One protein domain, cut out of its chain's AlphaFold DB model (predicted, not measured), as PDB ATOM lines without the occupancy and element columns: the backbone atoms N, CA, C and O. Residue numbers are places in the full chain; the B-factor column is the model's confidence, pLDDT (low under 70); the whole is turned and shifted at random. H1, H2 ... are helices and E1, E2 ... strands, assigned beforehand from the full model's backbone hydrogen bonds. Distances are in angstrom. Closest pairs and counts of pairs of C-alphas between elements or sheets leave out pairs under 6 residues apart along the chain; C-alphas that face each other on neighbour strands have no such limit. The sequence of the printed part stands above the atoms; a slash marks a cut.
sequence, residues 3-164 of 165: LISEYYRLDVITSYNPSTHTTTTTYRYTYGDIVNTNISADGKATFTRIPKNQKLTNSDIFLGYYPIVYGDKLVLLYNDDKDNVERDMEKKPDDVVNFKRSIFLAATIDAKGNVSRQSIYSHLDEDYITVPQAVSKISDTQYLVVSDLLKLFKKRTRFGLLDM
ATOM      1  N   LEU A   3     -50.108 -19.317 -20.365       93.94
ATOM      2  CA  LEU A   3     -49.567 -18.853 -21.638       93.94
ATOM      3  C   LEU A   3     -48.301 -19.650 -21.941       93.94
ATOM      4  O   LEU A   3     -47.321 -19.566 -21.201       93.94
ATOM      5  N   ILE A   4     -48.317 -20.399 -23.043       96.31
ATOM      6  CA  ILE A   4     -47.192 -21.253 -23.430       96.31
ATOM      7  C   ILE A   4     -46.403 -20.584 -24.538       96.31
ATOM      8  O   ILE A   4     -46.965 -20.141 -25.539       96.31
ATOM      9  N   SER A   5     -45.095 -20.521 -24.342       97.00
ATOM     10  CA  SER A   5     -44.145 -19.986 -25.309       97.00
ATOM     11  C   SER A   5     -42.944 -20.909 -25.425       97.00
ATOM     12  O   SER A   5     -42.675 -21.714 -24.535       97.00
ATOM     13  N   GLU A   6     -42.212 -20.788 -26.521       98.31
ATOM     14  CA  GLU A   6     -41.036 -21.599 -26.792       98.31
ATOM     15  C   GLU A   6     -39.928 -20.722 -27.355       98.31
ATOM     16  O   GLU A   6     -40.167 -19.850 -28.196       98.31
ATOM     17  N   TYR A   7     -38.699 -20.950 -26.891       98.00
ATOM     18  CA  TYR A   7     -37.538 -20.317 -27.495       98.00
ATOM     19  C   TYR A   7     -37.352 -20.829 -28.927       98.00
ATOM     20  O   TYR A   7     -37.159 -22.025 -29.153       98.00
ATOM     21  N   TYR A   8     -37.323 -19.903 -29.882       97.50
ATOM     22  CA  TYR A   8     -37.137 -20.183 -31.300       97.50
ATOM     23  C   TYR A   8     -36.022 -19.316 -31.889       97.50
ATOM     24  O   TYR A   8     -35.984 -18.104 -31.672       97.50
ATOM     25  N   ARG A   9     -35.136 -19.928 -32.682       98.19
ATOM     26  CA  ARG A   9     -34.144 -19.220 -33.501       98.19
ATOM     27  C   ARG A   9     -34.040 -19.832 -34.895       98.19
ATOM     28  O   ARG A   9     -33.883 -21.047 -35.028       98.19
ATOM     29  N   LEU A  10     -34.037 -18.971 -35.910       98.25
ATOM     30  CA  LEU A  10     -33.745 -19.311 -37.299       98.25
ATOM     31  C   LEU A  10     -32.461 -18.612 -37.746       98.25
ATOM     32  O   LEU A  10     -32.421 -17.388 -37.839       98.25
ATOM     33  N   ASP A  11     -31.433 -19.394 -38.062       98.25
ATOM     34  CA  ASP A  11     -30.215 -18.889 -38.695       98.25
ATOM     35  C   ASP A  11     -30.301 -19.141 -40.213       98.25
ATOM     36  O   ASP A  11     -30.391 -20.292 -40.652       98.25
ATOM     37  N   VAL A  12     -30.268 -18.076 -41.024       98.19
ATOM     38  CA  VAL A  12     -30.247 -18.156 -42.497       98.19
ATOM     39  C   VAL A  12     -28.836 -17.868 -42.988       98.19
ATOM     40  O   VAL A  12     -28.310 -16.775 -42.793       98.19
ATOM     41  N   ILE A  13     -28.205 -18.859 -43.614       97.56
ATOM     42  CA  ILE A  13     -26.804 -18.791 -44.033       97.56
ATOM     43  C   ILE A  13     -26.739 -18.940 -45.547       97.56
ATOM     44  O   ILE A  13     -27.005 -20.021 -46.076       97.56
ATOM     45  N   THR A  14     -26.340 -17.878 -46.243       97.81
ATOM     46  CA  THR A  14     -26.080 -17.909 -47.686       97.81
ATOM     47  C   THR A  14     -24.580 -17.937 -47.941       97.81
ATOM     48  O   THR A  14     -23.829 -17.125 -47.406       97.81
ATOM     49  N   SER A  15     -24.140 -18.883 -48.765       96.38
ATOM     50  CA  SER A  15     -22.747 -19.026 -49.187       96.38
ATOM     51  C   SER A  15     -22.661 -19.079 -50.709       96.38
ATOM     52  O   SER A  15     -23.533 -19.649 -51.365       96.38
ATOM     53  N   TYR A  16     -21.611 -18.476 -51.262       97.19
ATOM     54  CA  TYR A  16     -21.289 -18.525 -52.682       97.19
ATOM     55  C   TYR A  16     -19.981 -19.289 -52.864       97.19
ATOM     56  O   TYR A  16     -18.970 -18.943 -52.254       97.19
ATOM     57  N   ASN A  17     -20.005 -20.330 -53.693       95.81
ATOM     58  CA  ASN A  17     -18.810 -21.050 -54.094       95.81
ATOM     59  C   ASN A  17     -18.313 -20.495 -55.443       95.81
ATOM     60  O   ASN A  17     -18.938 -20.787 -56.467       95.81
ATOM     61  N   PRO A  18     -17.195 -19.741 -55.479       94.75
ATOM     62  CA  PRO A  18     -16.672 -19.167 -56.716       94.75
ATOM     63  C   PRO A  18     -16.133 -20.220 -57.689       94.75
ATOM     64  O   PRO A  18     -16.143 -19.986 -58.892       94.75
ATOM     65  N   SER A  19     -15.699 -21.397 -57.219       95.88
ATOM     66  CA  SER A  19     -15.178 -22.433 -58.118       95.88
ATOM     67  C   SER A  19     -16.294 -23.130 -58.898       95.88
ATOM     68  O   SER A  19     -16.109 -23.477 -60.060       95.88
ATOM     69  N   THR A  20     -17.466 -23.320 -58.285       95.94
ATOM     70  CA  THR A  20     -18.636 -23.949 -58.928       95.94
ATOM     71  C   THR A  20     -19.707 -22.940 -59.347       95.94
ATOM     72  O   THR A  20     -20.769 -23.341 -59.820       95.94
ATOM     73  N   HIS A  21     -19.465 -21.639 -59.145       95.31
ATOM     74  CA  HIS A  21     -20.424 -20.542 -59.339       95.31
ATOM     75  C   HIS A  21     -21.798 -20.804 -58.692       95.31
ATOM     76  O   HIS A  21     -22.834 -20.362 -59.183       95.31
ATOM     77  N   THR A  22     -21.824 -21.557 -57.590       96.56
ATOM     78  CA  THR A  22     -23.066 -22.014 -56.954       96.56
ATOM     79  C   THR A  22     -23.362 -21.184 -55.713       96.56
ATOM     80  O   THR A  22     -22.491 -21.005 -54.866       96.56
ATOM     81  N   THR A  23     -24.608 -20.731 -55.567       97.31
ATOM     82  CA  THR A  23     -25.107 -20.123 -54.324       97.31
ATOM     83  C   THR A  23     -25.933 -21.148 -53.557       97.31
ATOM     84  O   THR A  23     -26.792 -21.806 -54.135       97.31
ATOM     85  N   THR A  24     -25.682 -21.297 -52.259       97.06
ATOM     86  CA  THR A  24     -26.445 -22.187 -51.372       97.06
ATOM     87  C   THR A  24     -26.958 -21.403 -50.176       97.06
ATOM     88  O   THR A  24     -26.166 -20.794 -49.457       97.06
ATOM     89  N   THR A  25     -28.269 -21.463 -49.937       97.75
ATOM     90  CA  THR A  25     -28.913 -20.939 -48.727       97.75
ATOM     91  C   THR A  25     -29.310 -22.102 -47.829       97.75
ATOM     92  O   THR A  25     -30.003 -23.019 -48.262       97.75
ATOM     93  N   THR A  26     -28.849 -22.065 -46.584       97.81
ATOM     94  CA  THR A  26     -29.114 -23.070 -45.556       97.81
ATOM     95  C   THR A  26     -29.919 -22.442 -44.429       97.81
ATOM     96  O   THR A  26     -29.538 -21.393 -43.914       97.81
ATOM     97  N   TYR A  27     -30.994 -23.106 -44.018       98.12
ATOM     98  CA  TYR A  27     -31.825 -22.700 -42.886       98.12
ATOM     99  C   TYR A  27     -31.496 -23.592 -41.694       98.12
ATOM    100  O   TYR A  27     -31.562 -24.812 -41.820       98.12
ATOM    101  N   ARG A  28     -31.135 -23.028 -40.541       97.94
ATOM    102  CA  ARG A  28     -30.939 -23.793 -39.302       97.94
ATOM    103  C   ARG A  28     -31.978 -23.369 -38.281       97.94
ATOM    104  O   ARG A  28     -31.993 -22.219 -37.855       97.94
ATOM    105  N   TYR A  29     -32.811 -24.314 -37.883       98.31
ATOM    106  CA  TYR A  29     -33.872 -24.127 -36.909       98.31
ATOM    107  C   TYR A  29     -33.397 -24.619 -35.546       98.31
ATOM    108  O   TYR A  29     -32.842 -25.714 -35.444       98.31
ATOM    109  N   THR A  30     -33.609 -23.816 -34.504       98.25
ATOM    110  CA  THR A  30     -33.363 -24.181 -33.105       98.25
ATOM    111  C   THR A  30     -34.625 -23.930 -32.297       98.25
ATOM    112  O   THR A  30     -35.107 -22.801 -32.253       98.25
ATOM    113  N   TYR A  31     -35.124 -24.978 -31.649       98.50
ATOM    114  CA  TYR A  31     -36.279 -24.943 -30.761       98.50
ATOM    115  C   TYR A  31     -35.805 -25.364 -29.368       98.50
ATOM    116  O   TYR A  31     -35.424 -26.518 -29.150       98.50
ATOM    117  N   GLY A  32     -35.769 -24.408 -28.445       97.81
ATOM    118  CA  GLY A  32     -35.213 -24.568 -27.104       97.81
ATOM    119  C   GLY A  32     -36.287 -24.782 -26.048       97.81
ATOM    120  O   GLY A  32     -37.307 -25.415 -26.319       97.81
ATOM    121  N   ASP A  33     -36.029 -24.247 -24.858       97.94
ATOM    122  CA  ASP A  33     -36.910 -24.342 -23.698       97.94
ATOM    123  C   ASP A  33     -38.344 -23.903 -24.019       97.94
ATOM    124  O   ASP A  33     -38.571 -22.893 -24.695       97.94
ATOM    125  N   ILE A  34     -39.305 -24.647 -23.473       98.38
ATOM    126  CA  ILE A  34     -40.706 -24.233 -23.399       98.38
ATOM    127  C   ILE A  34     -40.908 -23.567 -22.038       98.38
ATOM    128  O   ILE A  34     -40.385 -24.033 -21.022       98.38
ATOM    129  N   VAL A  35     -41.668 -22.480 -22.008       97.75
ATOM    130  CA  VAL A  35     -42.016 -21.761 -20.784       97.75
ATOM    131  C   VAL A  35     -43.530 -21.698 -20.675       97.75
ATOM    132  O   VAL A  35     -44.190 -21.090 -21.523       97.75
ATOM    133  N   ASN A  36     -44.070 -22.306 -19.616       97.31
ATOM    134  CA  ASN A  36     -45.419 -22.000 -19.162       97.31
ATOM    135  C   ASN A  36     -45.370 -20.760 -18.268       97.31
ATOM    136  O   ASN A  36     -44.667 -20.749 -17.259       97.31
ATOM    137  N   THR A  37     -46.132 -19.738 -18.636       96.44
ATOM    138  CA  THR A  37     -46.404 -18.581 -17.786       96.44
ATOM    139  C   THR A  37     -47.811 -18.719 -17.224       96.44
ATOM    140  O   THR A  37     -48.791 -18.498 -17.939       96.44
ATOM    141  N   ASN A  38     -47.919 -19.059 -15.943       93.31
ATOM    142  CA  ASN A  38     -49.194 -19.098 -15.245       93.31
ATOM    143  C   ASN A  38     -49.487 -17.720 -14.639       93.31
ATOM    144  O   ASN A  38     -48.716 -17.194 -13.840       93.31
ATOM    145  N   ILE A  39     -50.597 -17.118 -15.056       93.38
ATOM    146  CA  ILE A  39     -51.044 -15.793 -14.626       93.38
ATOM    147  C   ILE A  39     -52.245 -15.958 -13.694       93.38
ATOM    148  O   ILE A  39     -53.291 -16.482 -14.105       93.38
ATOM    149  N   SER A  40     -52.100 -15.513 -12.448       92.06
ATOM    150  CA  SER A  40     -53.157 -15.509 -11.436       92.06
ATOM    151  C   SER A  40     -54.200 -14.412 -11.690       92.06
ATOM    152  O   SER A  40     -53.998 -13.497 -12.487       92.06
ATOM    153  N   ALA A  41     -55.335 -14.481 -10.988       93.38
ATOM    154  CA  ALA A  41     -56.421 -13.504 -11.125       93.38
ATOM    155  C   ALA A  41     -56.019 -12.066 -10.733       93.38
ATOM    156  O   ALA A  41     -56.600 -11.114 -11.243       93.38
ATOM    157  N   ASP A  42     -55.021 -11.902  -9.857       95.81
ATOM    158  CA  ASP A  42     -54.441 -10.605  -9.480       95.81
ATOM    159  C   ASP A  42     -53.297 -10.153 -10.412       95.81
ATOM    160  O   ASP A  42     -52.654  -9.140 -10.149       95.81
ATOM    161  N   GLY A  43     -53.042 -10.886 -11.502       93.25
ATOM    162  CA  GLY A  43     -52.067 -10.526 -12.533       93.25
ATOM    163  C   GLY A  43     -50.616 -10.901 -12.222       93.25
ATOM    164  O   GLY A  43     -49.722 -10.498 -12.966       93.25
ATOM    165  N   LYS A  44     -50.342 -11.670 -11.159       94.88
ATOM    166  CA  LYS A  44     -48.992 -12.187 -10.895       94.88
ATOM    167  C   LYS A  44     -48.672 -13.343 -11.836       94.88
ATOM    168  O   LYS A  44     -49.501 -14.221 -12.057       94.88
ATOM    169  N   ALA A  45     -47.450 -13.345 -12.360       94.50
ATOM    170  CA  ALA A  45     -46.949 -14.401 -13.227       94.50
ATOM    171  C   ALA A  45     -45.999 -15.331 -12.462       94.50
ATOM    172  O   ALA A  45     -45.071 -14.867 -11.796       94.50
ATOM    173  N   THR A  46     -46.206 -16.637 -12.598       93.94
ATOM    174  CA  THR A  46     -45.239 -17.678 -12.241       93.94
ATOM    175  C   THR A  46     -44.782 -18.399 -13.504       93.94
ATOM    176  O   THR A  46     -45.537 -18.540 -14.466       93.94
ATOM    177  N   PHE A  47     -43.519 -18.820 -13.522       95.19
ATOM    178  CA  PHE A  47     -42.889 -19.396 -14.704       95.19
ATOM    179  C   PHE A  47     -42.442 -20.820 -14.411       95.19
ATOM    180  O   PHE A  47     -41.705 -21.057 -13.456       95.19
ATOM    181  N   THR A  48     -42.841 -21.748 -15.273       96.88
ATOM    182  CA  THR A  48     -42.374 -23.132 -15.250       96.88
ATOM    183  C   THR A  48     -41.609 -23.406 -16.536       96.88
ATOM    184  O   THR A  48     -42.156 -23.297 -17.636       96.88
ATOM    185  N   ARG A  49     -40.327 -23.749 -16.395       97.38
ATOM    186  CA  ARG A  49     -39.426 -24.077 -17.502       97.38
ATOM    187  C   ARG A  49     -39.482 -25.571 -17.811       97.38
ATOM    188  O   ARG A  49     -39.409 -26.399 -16.908       97.38
ATOM    189  N   ILE A  50     -39.532 -25.905 -19.094       98.25
ATOM    190  CA  ILE A  50     -39.424 -27.267 -19.609       98.25
ATOM    191  C   ILE A  50     -38.201 -27.289 -20.532       98.25
ATOM    192  O   ILE A  50     -38.279 -26.811 -21.669       98.25
ATOM    193  N   PRO A  51     -37.048 -27.767 -20.030       97.88
ATOM    194  CA  PRO A  51     -35.805 -27.755 -20.775       97.88
ATOM    195  C   PRO A  51     -35.840 -28.780 -21.901       97.88
ATOM    196  O   PRO A  51     -36.024 -29.973 -21.663       97.88
ATOM    197  N   LYS A  52     -35.591 -28.311 -23.123       97.69
ATOM    198  CA  LYS A  52     -35.325 -29.158 -24.289       97.69
ATOM    199  C   LYS A  52     -34.423 -28.418 -25.274       97.69
ATOM    200  O   LYS A  52     -34.339 -27.191 -25.241       97.69
ATOM    201  N   ASN A  53     -33.754 -29.138 -26.171       97.94
ATOM    202  CA  ASN A  53     -32.949 -28.501 -27.211       97.94
ATOM    203  C   ASN A  53     -32.947 -29.314 -28.504       97.94
ATOM    204  O   ASN A  53     -32.285 -30.345 -28.626       97.94
ATOM    205  N   GLN A  54     -33.676 -28.814 -29.493       98.25
ATOM    206  CA  GLN A  54     -33.884 -29.485 -30.764       98.25
ATOM    207  C   GLN A  54     -33.346 -28.623 -31.908       98.25
ATOM    208  O   GLN A  54     -33.581 -27.413 -31.952       98.25
ATOM    209  N   LYS A  55     -32.632 -29.242 -32.852       97.81
ATOM    210  CA  LYS A  55     -32.029 -28.539 -33.989       97.81
ATOM    211  C   LYS A  55     -32.183 -29.345 -35.269       97.81
ATOM    212  O   LYS A  55     -31.861 -30.529 -35.288       97.81
ATOM    213  N   LEU A  56     -32.601 -28.693 -36.350       96.38
ATOM    214  CA  LEU A  56     -32.617 -29.278 -37.692       96.38
ATOM    215  C   LEU A  56     -32.193 -28.256 -38.746       96.38
ATOM    216  O   LEU A  56     -32.235 -27.045 -38.541       96.38
ATOM    217  N   THR A  57     -31.732 -28.770 -39.883       96.44
ATOM    218  CA  THR A  57     -31.288 -27.968 -41.023       96.44
ATOM    219  C   THR A  57     -32.214 -28.206 -42.209       96.44
ATOM    220  O   THR A  57     -32.543 -29.349 -42.515       96.44
ATOM    221  N   ASN A  58     -32.616 -27.128 -42.884       95.31
ATOM    222  CA  ASN A  58     -33.493 -27.083 -44.059       95.31
ATOM    223  C   ASN A  58     -34.916 -27.639 -43.852       95.31
ATOM    224  O   ASN A  58     -35.674 -27.741 -44.812       95.31
ATOM    225  N   SER A  59     -35.290 -27.972 -42.618       93.25
ATOM    226  CA  SER A  59     -36.635 -28.377 -42.206       93.25
ATOM    227  C   SER A  59     -36.748 -28.272 -40.685       93.25
ATOM    228  O   SER A  59     -35.735 -28.350 -39.991       93.25
ATOM    229  N   ASP A  60     -37.964 -28.126 -40.174       95.75
ATOM    230  CA  ASP A  60     -38.314 -28.031 -38.756       95.75
ATOM    231  C   ASP A  60     -39.431 -29.008 -38.347       95.75
ATOM    232  O   ASP A  60     -39.885 -28.980 -37.211       95.75
ATOM    233  N   ILE A  61     -39.838 -29.926 -39.230       95.25
ATOM    234  CA  ILE A  61     -41.049 -30.749 -39.048       95.25
ATOM    235  C   ILE A  61     -41.056 -31.625 -37.781       95.25
ATOM    236  O   ILE A  61     -42.117 -31.988 -37.291       95.25
ATOM    237  N   PHE A  62     -39.890 -31.988 -37.240       97.31
ATOM    238  CA  PHE A  62     -39.790 -32.788 -36.007       97.31
ATOM    239  C   PHE A  62     -39.539 -31.939 -34.757       97.31
ATOM    240  O   PHE A  62     -39.353 -32.495 -33.673       97.31
ATOM    241  N   LEU A  63     -39.481 -30.615 -34.911       98.31
ATOM    242  CA  LEU A  63     -39.241 -29.659 -33.838       98.31
ATOM    243  C   LEU A  63     -40.563 -29.191 -33.219       98.31
ATOM    244  O   LEU A  63     -41.652 -29.452 -33.734       98.31
ATOM    245  N   GLY A  64     -40.445 -28.478 -32.103       98.25
ATOM    246  CA  GLY A  64     -41.580 -27.899 -31.399       98.25
ATOM    247  C   GLY A  64     -42.281 -28.887 -30.478       98.25
ATOM    248  O   GLY A  64     -41.722 -29.918 -30.082       98.25
ATOM    249  N   TYR A  65     -43.513 -28.533 -30.124       98.62
ATOM    250  CA  TYR A  65     -44.356 -29.261 -29.186       98.62
ATOM    251  C   TYR A  65     -45.838 -29.165 -29.567       98.62
ATOM    252  O   TYR A  65     -46.232 -28.341 -30.392       98.62
ATOM    253  N   TYR A  66     -46.658 -29.988 -28.920       98.19
ATOM    254  CA  TYR A  66     -48.114 -29.901 -28.949       98.19
ATOM    255  C   TYR A  66     -48.676 -29.837 -27.519       98.19
ATOM    256  O   TYR A  66     -48.404 -30.748 -26.730       98.19
ATOM    257  N   PRO A  67     -49.424 -28.782 -27.145       97.06
ATOM    258  CA  PRO A  67     -50.010 -28.656 -25.815       97.06
ATOM    259  C   PRO A  67     -51.367 -29.364 -25.702       97.06
ATOM    260  O   PRO A  67     -52.213 -29.284 -26.591       97.06
ATOM    261  N   ILE A  68     -51.602 -29.997 -24.557       96.00
ATOM    262  CA  ILE A  68     -52.856 -30.647 -24.178       96.00
ATOM    263  C   ILE A  68     -53.243 -30.181 -22.778       96.00
ATOM    264  O   ILE A  68     -52.463 -30.306 -21.840       96.00
ATOM    265  N   VAL A  69     -54.474 -29.702 -22.618       93.75
ATOM    266  CA  VAL A  69     -55.075 -29.503 -21.294       93.75
ATOM    267  C   VAL A  69     -55.850 -30.768 -20.938       93.75
ATOM    268  O   VAL A  69     -56.762 -31.155 -21.671       93.75
ATOM    269  N   TYR A  70     -55.482 -31.421 -19.836       91.62
ATOM    270  CA  TYR A  70     -56.116 -32.650 -19.361       91.62
ATOM    271  C   TYR A  70     -56.400 -32.547 -17.860       91.62
ATOM    272  O   TYR A  70     -55.491 -32.627 -17.033       91.62
ATOM    273  N   GLY A  71     -57.671 -32.338 -17.509       91.31
ATOM    274  CA  GLY A  71     -58.065 -32.029 -16.134       91.31
ATOM    275  C   GLY A  71     -57.456 -30.704 -15.665       91.31
ATOM    276  O   GLY A  71     -57.631 -29.676 -16.315       91.31
ATOM    277  N   ASP A  72     -56.738 -30.742 -14.545       91.81
ATOM    278  CA  ASP A  72     -56.006 -29.618 -13.949       91.81
ATOM    279  C   ASP A  72     -54.526 -29.559 -14.373       91.81
ATOM    280  O   ASP A  72     -53.732 -28.842 -13.763       91.81
ATOM    281  N   LYS A  73     -54.145 -30.327 -15.403       94.88
ATOM    282  CA  LYS A  73     -52.763 -30.458 -15.871       94.88
ATOM    283  C   LYS A  73     -52.592 -29.937 -17.288       94.88
ATOM    284  O   LYS A  73     -53.467 -30.093 -18.145       94.88
ATOM    285  N   LEU A  74     -51.402 -29.408 -17.547       96.44
ATOM    286  CA  LEU A  74     -50.912 -29.133 -18.890       96.44
ATOM    287  C   LEU A  74     -49.907 -30.210 -19.292       96.44
ATOM    288  O   LEU A  74     -48.913 -30.419 -18.606       96.44
ATOM    289  N   VAL A  75     -50.136 -30.857 -20.426       97.50
ATOM    290  CA  VAL A  75     -49.244 -31.862 -21.002       97.50
ATOM    291  C   VAL A  75     -48.653 -31.315 -22.295       97.50
ATOM    292  O   VAL A  75     -49.373 -30.846 -23.171       97.50
ATOM    293  N   LEU A  76     -47.333 -31.362 -22.421       98.38
ATOM    294  CA  LEU A  76     -46.587 -30.916 -23.590       98.38
ATOM    295  C   LEU A  76     -45.982 -32.138 -24.269       98.38
ATOM    296  O   LEU A  76     -45.132 -32.809 -23.684       98.38
ATOM    297  N   LEU A  77     -46.415 -32.414 -25.494       98.62
ATOM    298  CA  LEU A  77     -45.909 -33.520 -26.299       98.62
ATOM    299  C   LEU A  77     -44.808 -33.036 -27.236       98.62
ATOM    300  O   LEU A  77     -45.038 -32.112 -28.014       98.62
ATOM    301  N   TYR A  78     -43.627 -33.644 -27.195       98.75
ATOM    302  CA  TYR A  78     -42.507 -33.257 -28.055       98.75
ATOM    303  C   TYR A  78     -41.495 -34.391 -28.228       98.75
ATOM    304  O   TYR A  78     -41.510 -35.384 -27.506       98.75
ATOM    305  N   ASN A  79     -40.609 -34.244 -29.210       98.62
ATOM    306  CA  ASN A  79     -39.503 -35.175 -29.416       98.62
ATOM    307  C   ASN A  79     -38.301 -34.765 -28.561       98.62
ATOM    308  O   ASN A  79     -37.918 -33.596 -28.590       98.62
ATOM    309  N   ASP A  80     -37.659 -35.692 -27.861       98.50
ATOM    310  CA  ASP A  80     -36.488 -35.359 -27.043       98.50
ATOM    311  C   ASP A  80     -35.452 -36.484 -26.993       98.50
ATOM    312  O   ASP A  80     -35.720 -37.623 -27.386       98.50
ATOM    313  N   ASP A  81     -34.251 -36.165 -26.519       98.25
ATOM    314  CA  ASP A  81     -33.275 -37.186 -26.171       98.25
ATOM    315  C   ASP A  81     -33.788 -37.992 -24.969       98.25
ATOM    316  O   ASP A  81     -34.329 -37.445 -24.008       98.25
ATOM    317  N   LYS A  82     -33.632 -39.315 -25.019       97.94
ATOM    318  CA  LYS A  82     -34.086 -40.208 -23.947       97.94
ATOM    319  C   LYS A  82     -33.407 -39.898 -22.608       97.94
ATOM    320  O   LYS A  82     -34.017 -40.098 -21.561       97.94
ATOM    321  N   ASP A  83     -32.174 -39.392 -22.643       97.56
ATOM    322  CA  ASP A  83     -31.394 -39.089 -21.446       97.56
ATOM    323  C   ASP A  83     -31.941 -37.833 -20.745       97.56
ATOM    324  O   ASP A  83     -31.690 -37.618 -19.556       97.56
ATOM    325  N   ASN A  84     -32.776 -37.042 -21.435       98.00
ATOM    326  CA  ASN A  84     -33.477 -35.922 -20.830       98.00
ATOM    327  C   ASN A  84     -34.630 -36.354 -19.918       98.00
ATOM    328  O   ASN A  84     -34.958 -35.560 -19.057       98.00
ATOM    329  N   VAL A  85     -35.210 -37.563 -20.000       97.75
ATOM    330  CA  VAL A  85     -36.396 -37.953 -19.188       97.75
ATOM    331  C   VAL A  85     -36.175 -37.724 -17.686       97.75
ATOM    332  O   VAL A  85     -36.948 -37.007 -17.045       97.75
ATOM    333  N   GLU A  86     -35.075 -38.257 -17.154       97.12
ATOM    334  CA  GLU A  86     -34.722 -38.220 -15.724       97.12
ATOM    335  C   GLU A  86     -33.748 -37.085 -15.376       97.12
ATOM    336  O   GLU A  86     -33.247 -36.979 -14.256       97.12
ATOM    337  N   ARG A  87     -33.423 -36.227 -16.348       97.12
ATOM    338  CA  ARG A  87     -32.427 -35.177 -16.157       97.12
ATOM    339  C   ARG A  87     -32.945 -34.079 -15.237       97.12
ATOM    340  O   ARG A  87     -34.048 -33.594 -15.403       97.12
ATOM    341  N   ASP A  88     -32.124 -33.584 -14.329       96.31
ATOM    342  CA  ASP A  88     -32.480 -32.405 -13.534       96.31
ATOM    343  C   ASP A  88     -32.944 -31.217 -14.415       96.31
ATOM    344  O   ASP A  88     -32.256 -30.834 -15.367       96.31
ATOM    345  N   MET A  89     -34.115 -30.655 -14.096       94.19
ATOM    346  CA  MET A  89     -34.766 -29.574 -14.847       94.19
ATOM    347  C   MET A  89     -33.993 -28.251 -14.791       94.19
ATOM    348  O   MET A  89     -34.126 -27.421 -15.691       94.19
ATOM    349  N   GLU A  90     -33.137 -28.072 -13.783       94.94
ATOM    350  CA  GLU A  90     -32.271 -26.896 -13.653       94.94
ATOM    351  C   GLU A  90     -31.025 -26.990 -14.545       94.94
ATOM    352  O   GLU A  90     -30.351 -25.994 -14.818       94.94
ATOM    353  N   LYS A  91     -30.705 -28.184 -15.057       96.31
ATOM    354  CA  LYS A  91     -29.557 -28.377 -15.943       96.31
ATOM    355  C   LYS A  91     -29.916 -28.047 -17.387       96.31
ATOM    356  O   LYS A  91     -31.065 -28.085 -17.826       96.31
ATOM    357  N   LYS A  92     -28.881 -27.742 -18.172       96.56
ATOM    358  CA  LYS A  92     -29.005 -27.661 -19.631       96.56
ATOM    359  C   LYS A  92     -29.450 -29.034 -20.160       96.56
ATOM    360  O   LYS A  92     -28.793 -30.005 -19.781       96.56
ATOM    361  N   PRO A  93     -30.476 -29.135 -21.022       97.38
ATOM    362  CA  PRO A  93     -30.865 -30.400 -21.643       97.38
ATOM    363  C   PRO A  93     -29.773 -30.900 -22.597       97.38
ATOM    364  O   PRO A  93     -28.982 -30.108 -23.123       97.38
ATOM    365  N   ASP A  94     -29.745 -32.205 -22.826       97.75
ATOM    366  CA  ASP A  94     -28.974 -32.783 -23.918       97.75
ATOM    367  C   ASP A  94     -29.658 -32.467 -25.258       97.75
ATOM    368  O   ASP A  94     -30.874 -32.274 -25.339       97.75
ATOM    369  N   ASP A  95     -28.849 -32.333 -26.307       97.19
ATOM    370  CA  ASP A  95     -29.323 -31.978 -27.643       97.19
ATOM    371  C   ASP A  95     -29.921 -33.216 -28.331       97.19
ATOM    372  O   ASP A  95     -29.328 -34.294 -28.295       97.19
ATOM    373  N   VAL A  96     -31.018 -33.054 -29.076       97.19
ATOM    374  CA  VAL A  96     -31.505 -34.121 -29.967       97.19
ATOM    375  C   VAL A  96     -30.577 -34.242 -31.179       97.19
ATOM    376  O   VAL A  96     -30.782 -33.600 -32.210       97.19
ATOM    377  N   VAL A  97     -29.530 -35.063 -31.067       93.19
ATOM    378  CA  VAL A  97     -28.522 -35.236 -32.135       93.19
ATOM    379  C   VAL A  97     -29.060 -36.074 -33.299       93.19
ATOM    380  O   VAL A  97     -28.689 -35.866 -34.454       93.19
ATOM    381  N   ASN A  98     -29.938 -37.039 -33.012       94.25
ATOM    382  CA  ASN A  98     -30.541 -37.905 -34.021       94.25
ATOM    383  C   ASN A  98     -31.995 -38.222 -33.668       94.25
ATOM    384  O   ASN A  98     -32.263 -39.059 -32.808       94.25
ATOM    385  N   PHE A  99     -32.932 -37.629 -34.407       95.12
ATOM    386  CA  PHE A  99     -34.363 -37.838 -34.190       95.12
ATOM    387  C   PHE A  99     -34.814 -39.299 -34.330       95.12
ATOM    388  O   PHE A  99     -35.747 -39.697 -33.644       95.12
ATOM    389  N   LYS A 100     -34.123 -40.146 -35.107       94.50
ATOM    390  CA  LYS A 100     -34.441 -41.589 -35.154       94.50
ATOM    391  C   LYS A 100     -34.153 -42.319 -33.841       94.50
ATOM    392  O   LYS A 100     -34.695 -43.389 -33.620       94.50
ATOM    393  N   ARG A 101     -33.263 -41.778 -33.006       95.75
ATOM    394  CA  ARG A 101     -32.915 -42.319 -31.681       95.75
ATOM    395  C   ARG A 101     -33.560 -41.534 -30.535       95.75
ATOM    396  O   ARG A 101     -33.317 -41.865 -29.380       95.75
ATOM    397  N   SER A 102     -34.333 -40.500 -30.863       97.62
ATOM    398  CA  SER A 102     -35.110 -39.723 -29.901       97.62
ATOM    399  C   SER A 102     -36.357 -40.493 -29.464       97.62
ATOM    400  O   SER A 102     -36.726 -41.505 -30.067       97.62
ATOM    401  N   ILE A 103     -37.032 -39.985 -28.447       98.50
ATOM    402  CA  ILE A 103     -38.318 -40.491 -27.966       98.50
ATOM    403  C   ILE A 103     -39.405 -39.449 -28.204       98.50
ATOM    404  O   ILE A 103     -39.118 -38.251 -28.258       98.50
ATOM    405  N   PHE A 104     -40.651 -39.899 -28.331       98.56
ATOM    406  CA  PHE A 104     -41.803 -39.022 -28.166       98.56
ATOM    407  C   PHE A 104     -42.136 -38.958 -26.677       98.56
ATOM    408  O   PHE A 104     -42.338 -39.992 -26.037       98.56
ATOM    409  N   LEU A 105     -42.129 -37.759 -26.109       98.44
ATOM    410  CA  LEU A 105     -42.148 -37.511 -24.673       98.44
ATOM    411  C   LEU A 105     -43.317 -36.598 -24.300       98.44
ATOM    412  O   LEU A 105     -43.655 -35.674 -25.038       98.44
ATOM    413  N   ALA A 106     -43.892 -36.839 -23.123       98.38
ATOM    414  CA  ALA A 106     -44.831 -35.944 -22.461       98.38
ATOM    415  C   ALA A 106     -44.165 -35.278 -21.250       98.38
ATOM    416  O   ALA A 106     -43.735 -35.975 -20.331       98.38
ATOM    417  N   ALA A 107     -44.117 -33.944 -21.216       98.44
ATOM    418  CA  ALA A 107     -43.879 -33.193 -19.984       98.44
ATOM    419  C   ALA A 107     -45.221 -32.742 -19.406       98.44
ATOM    420  O   ALA A 107     -45.997 -32.085 -20.092       98.44
ATOM    421  N   THR A 108     -45.498 -33.095 -18.158       98.06
ATOM    422  CA  THR A 108     -46.746 -32.762 -17.470       98.06
ATOM    423  C   THR A 108     -46.474 -31.732 -16.391       98.06
ATOM    424  O   THR A 108     -45.648 -31.976 -15.518       98.06
ATOM    425  N   ILE A 109     -47.185 -30.612 -16.442       97.44
ATOM    426  CA  ILE A 109     -47.198 -29.575 -15.416       97.44
ATOM    427  C   ILE A 109     -48.484 -29.730 -14.605       97.44
ATOM    428  O   ILE A 109     -49.578 -29.706 -15.176       97.44
ATOM    429  N   ASP A 110     -48.357 -29.912 -13.293       95.25
ATOM    430  CA  ASP A 110     -49.505 -29.950 -12.386       95.25
ATOM    431  C   ASP A 110     -49.972 -28.544 -11.965       95.25
ATOM    432  O   ASP A 110     -49.308 -27.538 -12.221       95.25
ATOM    433  N   ALA A 111     -51.110 -28.463 -11.268       89.94
ATOM    434  CA  ALA A 111     -51.672 -27.200 -10.783       89.94
ATOM    435  C   ALA A 111     -50.761 -26.423  -9.805       89.94
ATOM    436  O   ALA A 111     -51.025 -25.258  -9.509       89.94
ATOM    437  N   LYS A 112     -49.702 -27.052  -9.274       90.50
ATOM    438  CA  LYS A 112     -48.698 -26.422  -8.402       90.50
ATOM    439  C   LYS A 112     -47.450 -25.979  -9.175       90.50
ATOM    440  O   LYS A 112     -46.554 -25.396  -8.573       90.50
ATOM    441  N   GLY A 113     -47.388 -26.243 -10.480       91.56
ATOM    442  CA  GLY A 113     -46.241 -25.942 -11.330       91.56
ATOM    443  C   GLY A 113     -45.130 -26.992 -11.281       91.56
ATOM    444  O   GLY A 113     -44.060 -26.744 -11.837       91.56
ATOM    445  N   ASN A 114     -45.351 -28.151 -10.644       95.38
ATOM    446  CA  ASN A 114     -44.377 -29.241 -10.665       95.38
ATOM    447  C   ASN A 114     -44.385 -29.907 -12.035       95.38
ATOM    448  O   ASN A 114     -45.451 -30.124 -12.615       95.38
ATOM    449  N   VAL A 115     -43.201 -30.287 -12.512       97.62
ATOM    450  CA  VAL A 115     -43.048 -30.946 -13.807       97.62
ATOM    451  C   VAL A 115     -42.605 -32.389 -13.627       97.62
ATOM    452  O   VAL A 115     -41.632 -32.664 -12.928       97.62
ATOM    453  N   SER A 116     -43.280 -33.303 -14.313       97.69
ATOM    454  CA  SER A 116     -42.802 -34.665 -14.552       97.69
ATOM    455  C   SER A 116     -42.653 -34.909 -16.049       97.69
ATOM    456  O   SER A 116     -43.333 -34.283 -16.862       97.69
ATOM    457  N   ARG A 117     -41.753 -35.813 -16.437       98.31
ATOM    458  CA  ARG A 117     -41.599 -36.241 -17.831       98.31
ATOM    459  C   ARG A 117     -41.779 -37.739 -17.939       98.31
ATOM    460  O   ARG A 117     -41.359 -38.481 -17.058       98.31
ATOM    461  N   GLN A 118     -42.374 -38.170 -19.041       97.50
ATOM    462  CA  GLN A 118     -42.582 -39.575 -19.337       97.50
ATOM    463  C   GLN A 118     -42.369 -39.833 -20.827       97.50
ATOM    464  O   GLN A 118     -42.950 -39.159 -21.678       97.50
ATOM    465  N   SER A 119     -41.559 -40.844 -21.143       97.88
ATOM    466  CA  SER A 119     -41.472 -41.376 -22.502       97.88
ATOM    467  C   SER A 119     -42.791 -42.047 -22.883       97.88
ATOM    468  O   SER A 119     -43.272 -42.918 -22.159       97.88
ATOM    469  N   ILE A 120     -43.348 -41.678 -24.034       97.56
ATOM    470  CA  ILE A 120     -44.529 -42.322 -24.619       97.56
ATOM    471  C   ILE A 120     -44.077 -43.539 -25.427       97.56
ATOM    472  O   ILE A 120     -44.520 -44.652 -25.163       97.56
ATOM    473  N   TYR A 121     -43.149 -43.339 -26.368       97.50
ATOM    474  CA  TYR A 121     -42.498 -44.412 -27.123       97.50
ATOM    475  C   TYR A 121     -41.160 -43.961 -27.720       97.50
ATOM    476  O   TYR A 121     -40.858 -42.771 -27.838       97.50
ATOM    477  N   SER A 122     -40.363 -44.946 -28.126       97.75
ATOM    478  CA  SER A 122     -39.092 -44.772 -28.825       97.75
ATOM    479  C   SER A 122     -39.298 -44.708 -30.336       97.75
ATOM    480  O   SER A 122     -39.897 -45.608 -30.925       97.75
ATOM    481  N   HIS A 123     -38.748 -43.686 -30.998       96.94
ATOM    482  CA  HIS A 123     -38.765 -43.620 -32.468       96.94
ATOM    483  C   HIS A 123     -37.897 -44.702 -33.118       96.94
ATOM    484  O   HIS A 123     -38.112 -45.048 -34.280       96.94
ATOM    485  N   LEU A 124     -36.923 -45.241 -32.375       94.81
ATOM    486  CA  LEU A 124     -36.095 -46.345 -32.846       94.81
ATOM    487  C   LEU A 124     -36.916 -47.634 -32.952       94.81
ATOM    488  O   LEU A 124     -36.719 -48.394 -33.897       94.81
ATOM    489  N   ASP A 125     -37.845 -47.841 -32.019       94.75
ATOM    490  CA  ASP A 125     -38.680 -49.042 -31.964       94.75
ATOM    491  C   ASP A 125     -39.826 -48.955 -32.984       94.75
ATOM    492  O   ASP A 125     -40.182 -49.950 -33.612       94.75
ATOM    493  N   GLU A 126     -40.356 -47.748 -33.210       92.12
ATOM    494  CA  GLU A 126     -41.443 -47.518 -34.167       92.12
ATOM    495  C   GLU A 126     -40.983 -47.441 -35.637       92.12
ATOM    496  O   GLU A 126     -41.809 -47.623 -36.528       92.12
ATOM    497  N   ASP A 127     -39.702 -47.164 -35.931       91.94
ATOM    498  CA  ASP A 127     -39.166 -46.819 -37.275       91.94
ATOM    499  C   ASP A 127     -39.856 -45.590 -37.918       91.94
ATOM    500  O   ASP A 127     -39.798 -45.386 -39.129       91.94
ATOM    501  N   TYR A 128     -40.506 -44.732 -37.126       95.00
ATOM    502  CA  TYR A 128     -41.077 -43.452 -37.561       95.00
ATOM    503  C   TYR A 128     -40.758 -42.368 -36.529       95.00
ATOM    504  O   TYR A 128     -40.665 -42.654 -35.339       95.00
ATOM    505  N   ILE A 129     -40.605 -41.120 -36.982       96.88
ATOM    506  CA  ILE A 129     -40.388 -39.960 -36.109       96.88
ATOM    507  C   ILE A 129     -41.674 -39.147 -36.053       96.88
ATOM    508  O   ILE A 129     -42.234 -38.797 -37.094       96.88
ATOM    509  N   THR A 130     -42.120 -38.818 -34.849       98.06
ATOM    510  CA  THR A 130     -43.339 -38.038 -34.637       98.06
ATOM    511  C   THR A 130     -43.165 -36.612 -35.133       98.06
ATOM    512  O   THR A 130     -42.103 -36.025 -34.952       98.06
ATOM    513  N   VAL A 131     -44.202 -36.044 -35.742       98.00
ATOM    514  CA  VAL A 131     -44.285 -34.642 -36.174       98.00
ATOM    515  C   VAL A 131     -45.139 -33.912 -35.128       98.00
ATOM    516  O   VAL A 131     -46.365 -33.933 -35.253       98.00
ATOM    517  N   PRO A 132     -44.556 -33.317 -34.061       97.94
ATOM    518  CA  PRO A 132     -45.334 -32.854 -32.908       97.94
ATOM    519  C   PRO A 132     -46.382 -31.811 -33.297       97.94
ATOM    520  O   PRO A 132     -47.534 -31.901 -32.893       97.94
ATOM    521  N   GLN A 133     -46.019 -30.881 -34.179       96.88
ATOM    522  CA  GLN A 133     -46.909 -29.818 -34.654       96.88
ATOM    523  C   GLN A 133     -48.092 -30.315 -35.504       96.88
ATOM    524  O   GLN A 133     -49.015 -29.549 -35.765       96.88
ATOM    525  N   ALA A 134     -48.071 -31.575 -35.950       97.56
ATOM    526  CA  ALA A 134     -49.152 -32.193 -36.714       97.56
ATOM    527  C   ALA A 134     -50.046 -33.110 -35.861       97.56
ATOM    528  O   ALA A 134     -50.952 -33.746 -36.401       97.56
ATOM    529  N   VAL A 135     -49.807 -33.193 -34.547       98.19
ATOM    530  CA  VAL A 135     -50.745 -33.832 -33.619       98.19
ATOM    531  C   VAL A 135     -52.062 -33.051 -33.625       98.19
ATOM    532  O   VAL A 135     -52.066 -31.826 -33.732       98.19
ATOM    533  N   SER A 136     -53.195 -33.745 -33.531       97.38
ATOM    534  CA  SER A 136     -54.506 -33.093 -33.473       97.38
ATOM    535  C   SER A 136     -55.472 -33.817 -32.542       97.38
ATOM    536  O   SER A 136     -55.455 -35.040 -32.425       97.38
ATOM    537  N   LYS A 137     -56.321 -33.055 -31.845       96.94
ATOM    538  CA  LYS A 137     -57.359 -33.607 -30.966       96.94
ATOM    539  C   LYS A 137     -58.493 -34.203 -31.807       96.94
ATOM    540  O   LYS A 137     -59.047 -33.513 -32.660       96.94
ATOM    541  N   ILE A 138     -58.853 -35.458 -31.541       96.88
ATOM    542  CA  ILE A 138     -60.005 -36.148 -32.149       96.88
ATOM    543  C   ILE A 138     -61.202 -36.125 -31.191       96.88
ATOM    544  O   ILE A 138     -62.331 -35.881 -31.606       96.88
ATOM    545  N   SER A 139     -60.959 -36.369 -29.903       94.81
ATOM    546  CA  SER A 139     -61.966 -36.354 -28.837       94.81
ATOM    547  C   SER A 139     -61.330 -35.882 -27.529       94.81
ATOM    548  O   SER A 139     -60.149 -35.538 -27.506       94.81
ATOM    549  N   ASP A 140     -62.079 -35.848 -26.427       90.50
ATOM    550  CA  ASP A 140     -61.557 -35.390 -25.130       90.50
ATOM    551  C   ASP A 140     -60.348 -36.171 -24.620       90.50
ATOM    552  O   ASP A 140     -59.499 -35.599 -23.937       90.50
ATOM    553  N   THR A 141     -60.224 -37.436 -25.015       93.38
ATOM    554  CA  THR A 141     -59.131 -38.310 -24.589       93.38
ATOM    555  C   THR A 141     -58.293 -38.847 -25.742       93.38
ATOM    556  O   THR A 141     -57.297 -39.506 -25.478       93.38
ATOM    557  N   GLN A 142     -58.636 -38.570 -27.004       96.69
ATOM    558  CA  GLN A 142     -57.944 -39.157 -28.156       96.69
ATOM    559  C   GLN A 142     -57.319 -38.109 -29.064       96.69
ATOM    560  O   GLN A 142     -57.955 -37.117 -29.432       96.69
ATOM    561  N   TYR A 143     -56.089 -38.388 -29.488       97.94
ATOM    562  CA  TYR A 143     -55.304 -37.533 -30.367       97.94
ATOM    563  C   TYR A 143     -54.785 -38.329 -31.563       97.94
ATOM    564  O   TYR A 143     -54.279 -39.441 -31.411       97.94
ATOM    565  N   LEU A 144     -54.891 -37.747 -32.755       98.12
ATOM    566  CA  LEU A 144     -54.195 -38.218 -33.942       98.12
ATOM    567  C   LEU A 144     -52.722 -37.855 -33.807       98.12
ATOM    568  O   LEU A 144     -52.386 -36.686 -33.619       98.12
ATOM    569  N   VAL A 145     -51.847 -38.836 -33.970       98.12
ATOM    570  CA  VAL A 145     -50.403 -38.629 -34.048       98.12
ATOM    571  C   VAL A 145     -49.946 -38.893 -35.474       98.12
ATOM    572  O   VAL A 145     -50.212 -39.954 -36.039       98.12
ATOM    573  N   VAL A 146     -49.250 -37.922 -36.060       97.75
ATOM    574  CA  VAL A 146     -48.650 -38.033 -37.393       97.75
ATOM    575  C   VAL A 146     -47.157 -38.279 -37.232       97.75
ATOM    576  O   VAL A 146     -46.494 -37.633 -36.424       97.75
ATOM    577  N   SER A 147     -46.612 -39.236 -37.976       97.00
ATOM    578  CA  SER A 147     -45.182 -39.555 -37.940       97.00
ATOM    579  C   SER A 147     -44.634 -39.799 -39.340       97.00
ATOM    580  O   SER A 147     -45.310 -40.396 -40.174       97.00
ATOM    581  N   ASP A 148     -43.397 -39.385 -39.591       95.12
ATOM    582  CA  ASP A 148     -42.724 -39.574 -40.872       95.12
ATOM    583  C   ASP A 148     -41.527 -40.521 -40.746       95.12
ATOM    584  O   ASP A 148     -40.680 -40.408 -39.859       95.12
ATOM    585  N   LEU A 149     -41.426 -41.442 -41.701       88.19
ATOM    586  CA  LEU A 149     -40.238 -42.246 -41.925       88.19
ATOM    587  C   LEU A 149     -39.320 -41.525 -42.908       88.19
ATOM    588  O   LEU A 149     -39.687 -41.277 -44.059       88.19
ATOM    589  N   LEU A 150     -38.089 -41.275 -42.467       75.75
ATOM    590  CA  LEU A 150     -37.019 -40.742 -43.303       75.75
ATOM    591  C   LEU A 150     -36.116 -41.882 -43.787       75.75
ATOM    592  O   LEU A 150     -35.163 -42.272 -43.102       75.75
ATOM    593  N   LYS A 151     -36.387 -42.428 -44.975       75.69
ATOM    594  CA  LYS A 151     -35.429 -43.281 -45.704       75.69
ATOM    595  C   LYS A 151     -34.878 -42.510 -46.896       75.69
ATOM    596  O   LYS A 151     -35.521 -41.599 -47.415       75.69
ATOM    597  N   LEU A 152     -33.669 -42.872 -47.322       69.31
ATOM    598  CA  LEU A 152     -33.040 -42.280 -48.500       69.31
ATOM    599  C   LEU A 152     -34.022 -42.371 -49.686       69.31
ATOM    600  O   LEU A 152     -34.477 -43.463 -50.028       69.31
ATOM    601  N   PHE A 153     -34.410 -41.218 -50.240       72.31
ATOM    602  CA  PHE A 153     -35.384 -41.060 -51.336       72.31
ATOM    603  C   PHE A 153     -36.830 -41.530 -51.080       72.31
ATOM    604  O   PHE A 153     -37.633 -41.549 -52.012       72.31
ATOM    605  N   LYS A 154     -37.206 -41.907 -49.851       75.88
ATOM    606  CA  LYS A 154     -38.575 -42.338 -49.521       75.88
ATOM    607  C   LYS A 154     -39.048 -41.684 -48.230       75.88
ATOM    608  O   LYS A 154     -38.536 -41.984 -47.154       75.88
ATOM    609  N   LYS A 155     -40.083 -40.853 -48.358       81.06
ATOM    610  CA  LYS A 155     -40.890 -40.355 -47.245       81.06
ATOM    611  C   LYS A 155     -42.170 -41.185 -47.163       81.06
ATOM    612  O   LYS A 155     -42.834 -41.387 -48.179       81.06
ATOM    613  N   ARG A 156     -42.501 -41.691 -45.977       90.75
ATOM    614  CA  ARG A 156     -43.797 -42.325 -45.699       90.75
ATOM    615  C   ARG A 156     -44.367 -41.735 -44.426       90.75
ATOM    616  O   ARG A 156     -43.650 -41.670 -43.435       90.75
ATOM    617  N   THR A 157     -45.636 -41.367 -44.471       94.50
ATOM    618  CA  THR A 157     -46.365 -40.855 -43.314       94.50
ATOM    619  C   THR A 157     -47.200 -41.976 -42.710       94.50
ATOM    620  O   THR A 157     -47.818 -42.760 -43.434       94.50
ATOM    621  N   ARG A 158     -47.197 -42.059 -41.384       95.12
ATOM    622  CA  ARG A 158     -48.008 -42.968 -40.577       95.12
ATOM    623  C   ARG A 158     -48.917 -42.147 -39.672       95.12
ATOM    624  O   ARG A 158     -48.537 -41.078 -39.200       95.12
ATOM    625  N   PHE A 159     -50.099 -42.697 -39.428       96.19
ATOM    626  CA  PHE A 159     -51.074 -42.178 -38.483       96.19
ATOM    627  C   PHE A 159     -51.184 -43.150 -37.309       96.19
ATOM    628  O   PHE A 159     -51.221 -44.366 -37.511       96.19
ATOM    629  N   GLY A 160     -51.211 -42.612 -36.098       95.88
ATOM    630  CA  GLY A 160     -51.431 -43.339 -34.855       95.88
ATOM    631  C   GLY A 160     -52.473 -42.638 -33.994       95.88
ATOM    632  O   GLY A 160     -52.814 -41.482 -34.241       95.88
ATOM    633  N   LEU A 161     -52.974 -43.345 -32.987       96.56
ATOM    634  CA  LEU A 161     -53.834 -42.778 -31.956       96.56
ATOM    635  C   LEU A 161     -53.068 -42.752 -30.637       96.56
ATOM    636  O   LEU A 161     -52.409 -43.729 -30.284       96.56
ATOM    637  N   LEU A 162     -53.165 -41.632 -29.930       96.31
ATOM    638  CA  LEU A 162     -52.717 -41.482 -28.555       96.31
ATOM    639  C   LEU A 162     -53.946 -41.305 -27.666       96.31
ATOM    640  O   LEU A 162     -54.673 -40.319 -27.803       96.31
ATOM    641  N   ASP A 163     -54.150 -42.258 -26.760       95.00
ATOM    642  CA  ASP A 163     -55.200 -42.214 -25.746       95.00
ATOM    643  C   ASP A 163     -54.640 -41.652 -24.432       95.00
ATOM    644  O   ASP A 163     -53.734 -42.228 -23.826       95.00
ATOM    645  N   MET A 164     -55.214 -40.546 -23.970       91.06
ATOM    646  CA  MET A 164     -54.989 -39.985 -22.641       91.06
ATOM    647  C   MET A 164     -55.834 -40.751 -21.618       91.06
ATOM    648  O   MET A 164     -57.057 -40.845 -21.768       91.06
TER     649      MET A 164
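Overview. This is residues 3 to 164 of the 165 residues of an uncharacterized protein of Chitinophagaceae bacterium (UniProt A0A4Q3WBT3). Two strongly twisted sheets, E1 to E4 and E5 to E8, stand partly face to face as a sandwich, and the two-stranded hairpin of E9 and E10 makes a further tier beyond the second sheet. The first sheet is built on the long hairpin of E1 and E2, whose tip, residues 17 to 22, sticks out free at one end. The printed part has 162 residues with ten named strands and one short helix, in the order E1 to E8, H1, E9, E10, and the class is mostly strand. The sheet of E1 to E4 is branched at E2, the second sheet runs E5, E6, E7, E8, and the neighbour strands in the three sheets are antiparallel. The whole is compact, with a radius of gyration of the C-alphas of 17.7 A, yet elongated in outline, spanning 62 by 35 by 27 A.

Arrangement. Begin with the hairpin of E1, residues 3 to 17, and E2, residues 22 to 39, where you will find N 9 and O 30 at 2.9 A, within hydrogen-bond range. E1 lies on one side of E2; on the other side lie E3, residues 45 to 50, and E4, residues 54 to 57. The pairing is staggered: N 36 and O 48 of E2 and E3 are 2.9 A apart, while N 31 and O 54 of E2 and E4 are 2.9 A apart. E1, E2 and E3 form a meander, each strand the antiparallel neighbour of the one before. After E4 comes the second meander: E5, residues 65 to 70, E6, residues 73 to 80, E7, residues 103 to 109, and E8, residues 115 to 122. Look there for N 68 and O 75 at 2.8 A, N 76 and O 107 at 2.8 A, and N 108 and O 116 at 2.8 A. These two sheets make a sandwich, two sheets face to face, with best planes 13 degrees apart and 10.9 A between the centres of the facing parts. Across it, the closest C-alphas of E3 and E7 are those of Ile 50 and Ala 107, 7.4 A apart. H1, residues 123 to 126, only grazes the second sheet; it is too short for an O i to N i+4 pair, and its one O i to N i+3 pair is not within range. The hairpin of E9, residues 142 to 151, and E10, residues 154 to 163, has N 147 and O 158 at 2.9 A; both strands are apart from E5, E6, E7 and E8. Short pairings tie residues 129 to 130 and 136 to 137 to E9, antiparallel.

Along the chain. Find C-alpha 3 at (-49.567, -18.853, -21.638); from there E1 runs 44.8 A to C-alpha 17 at (-18.810, -21.050, -54.094). E2 returns over 51.1 A, and E3 and E4 follow with 16.2 A and 10.7 A. E5 measures 15.7 A, E6 20.3 A, E7 18.9 A and E8 20.8 A, and H1 covers 5.0 A. E9 is 28.8 A long, and E10 runs 29.0 A to C-alpha 163 at (-55.200, -42.214, -25.746).

Size, cuts and confidence. Look for the two C-alphas farthest apart at Ser 19 and Asp 42, 63.6 A from each other. The printed part has no cut. The links E6 to E7, with 22 residues, and H1 to E9, with 15 residues, are long. The mean pLDDT of the printed part is 95.5, and in this model one printed residue, Leu 152, is under 70.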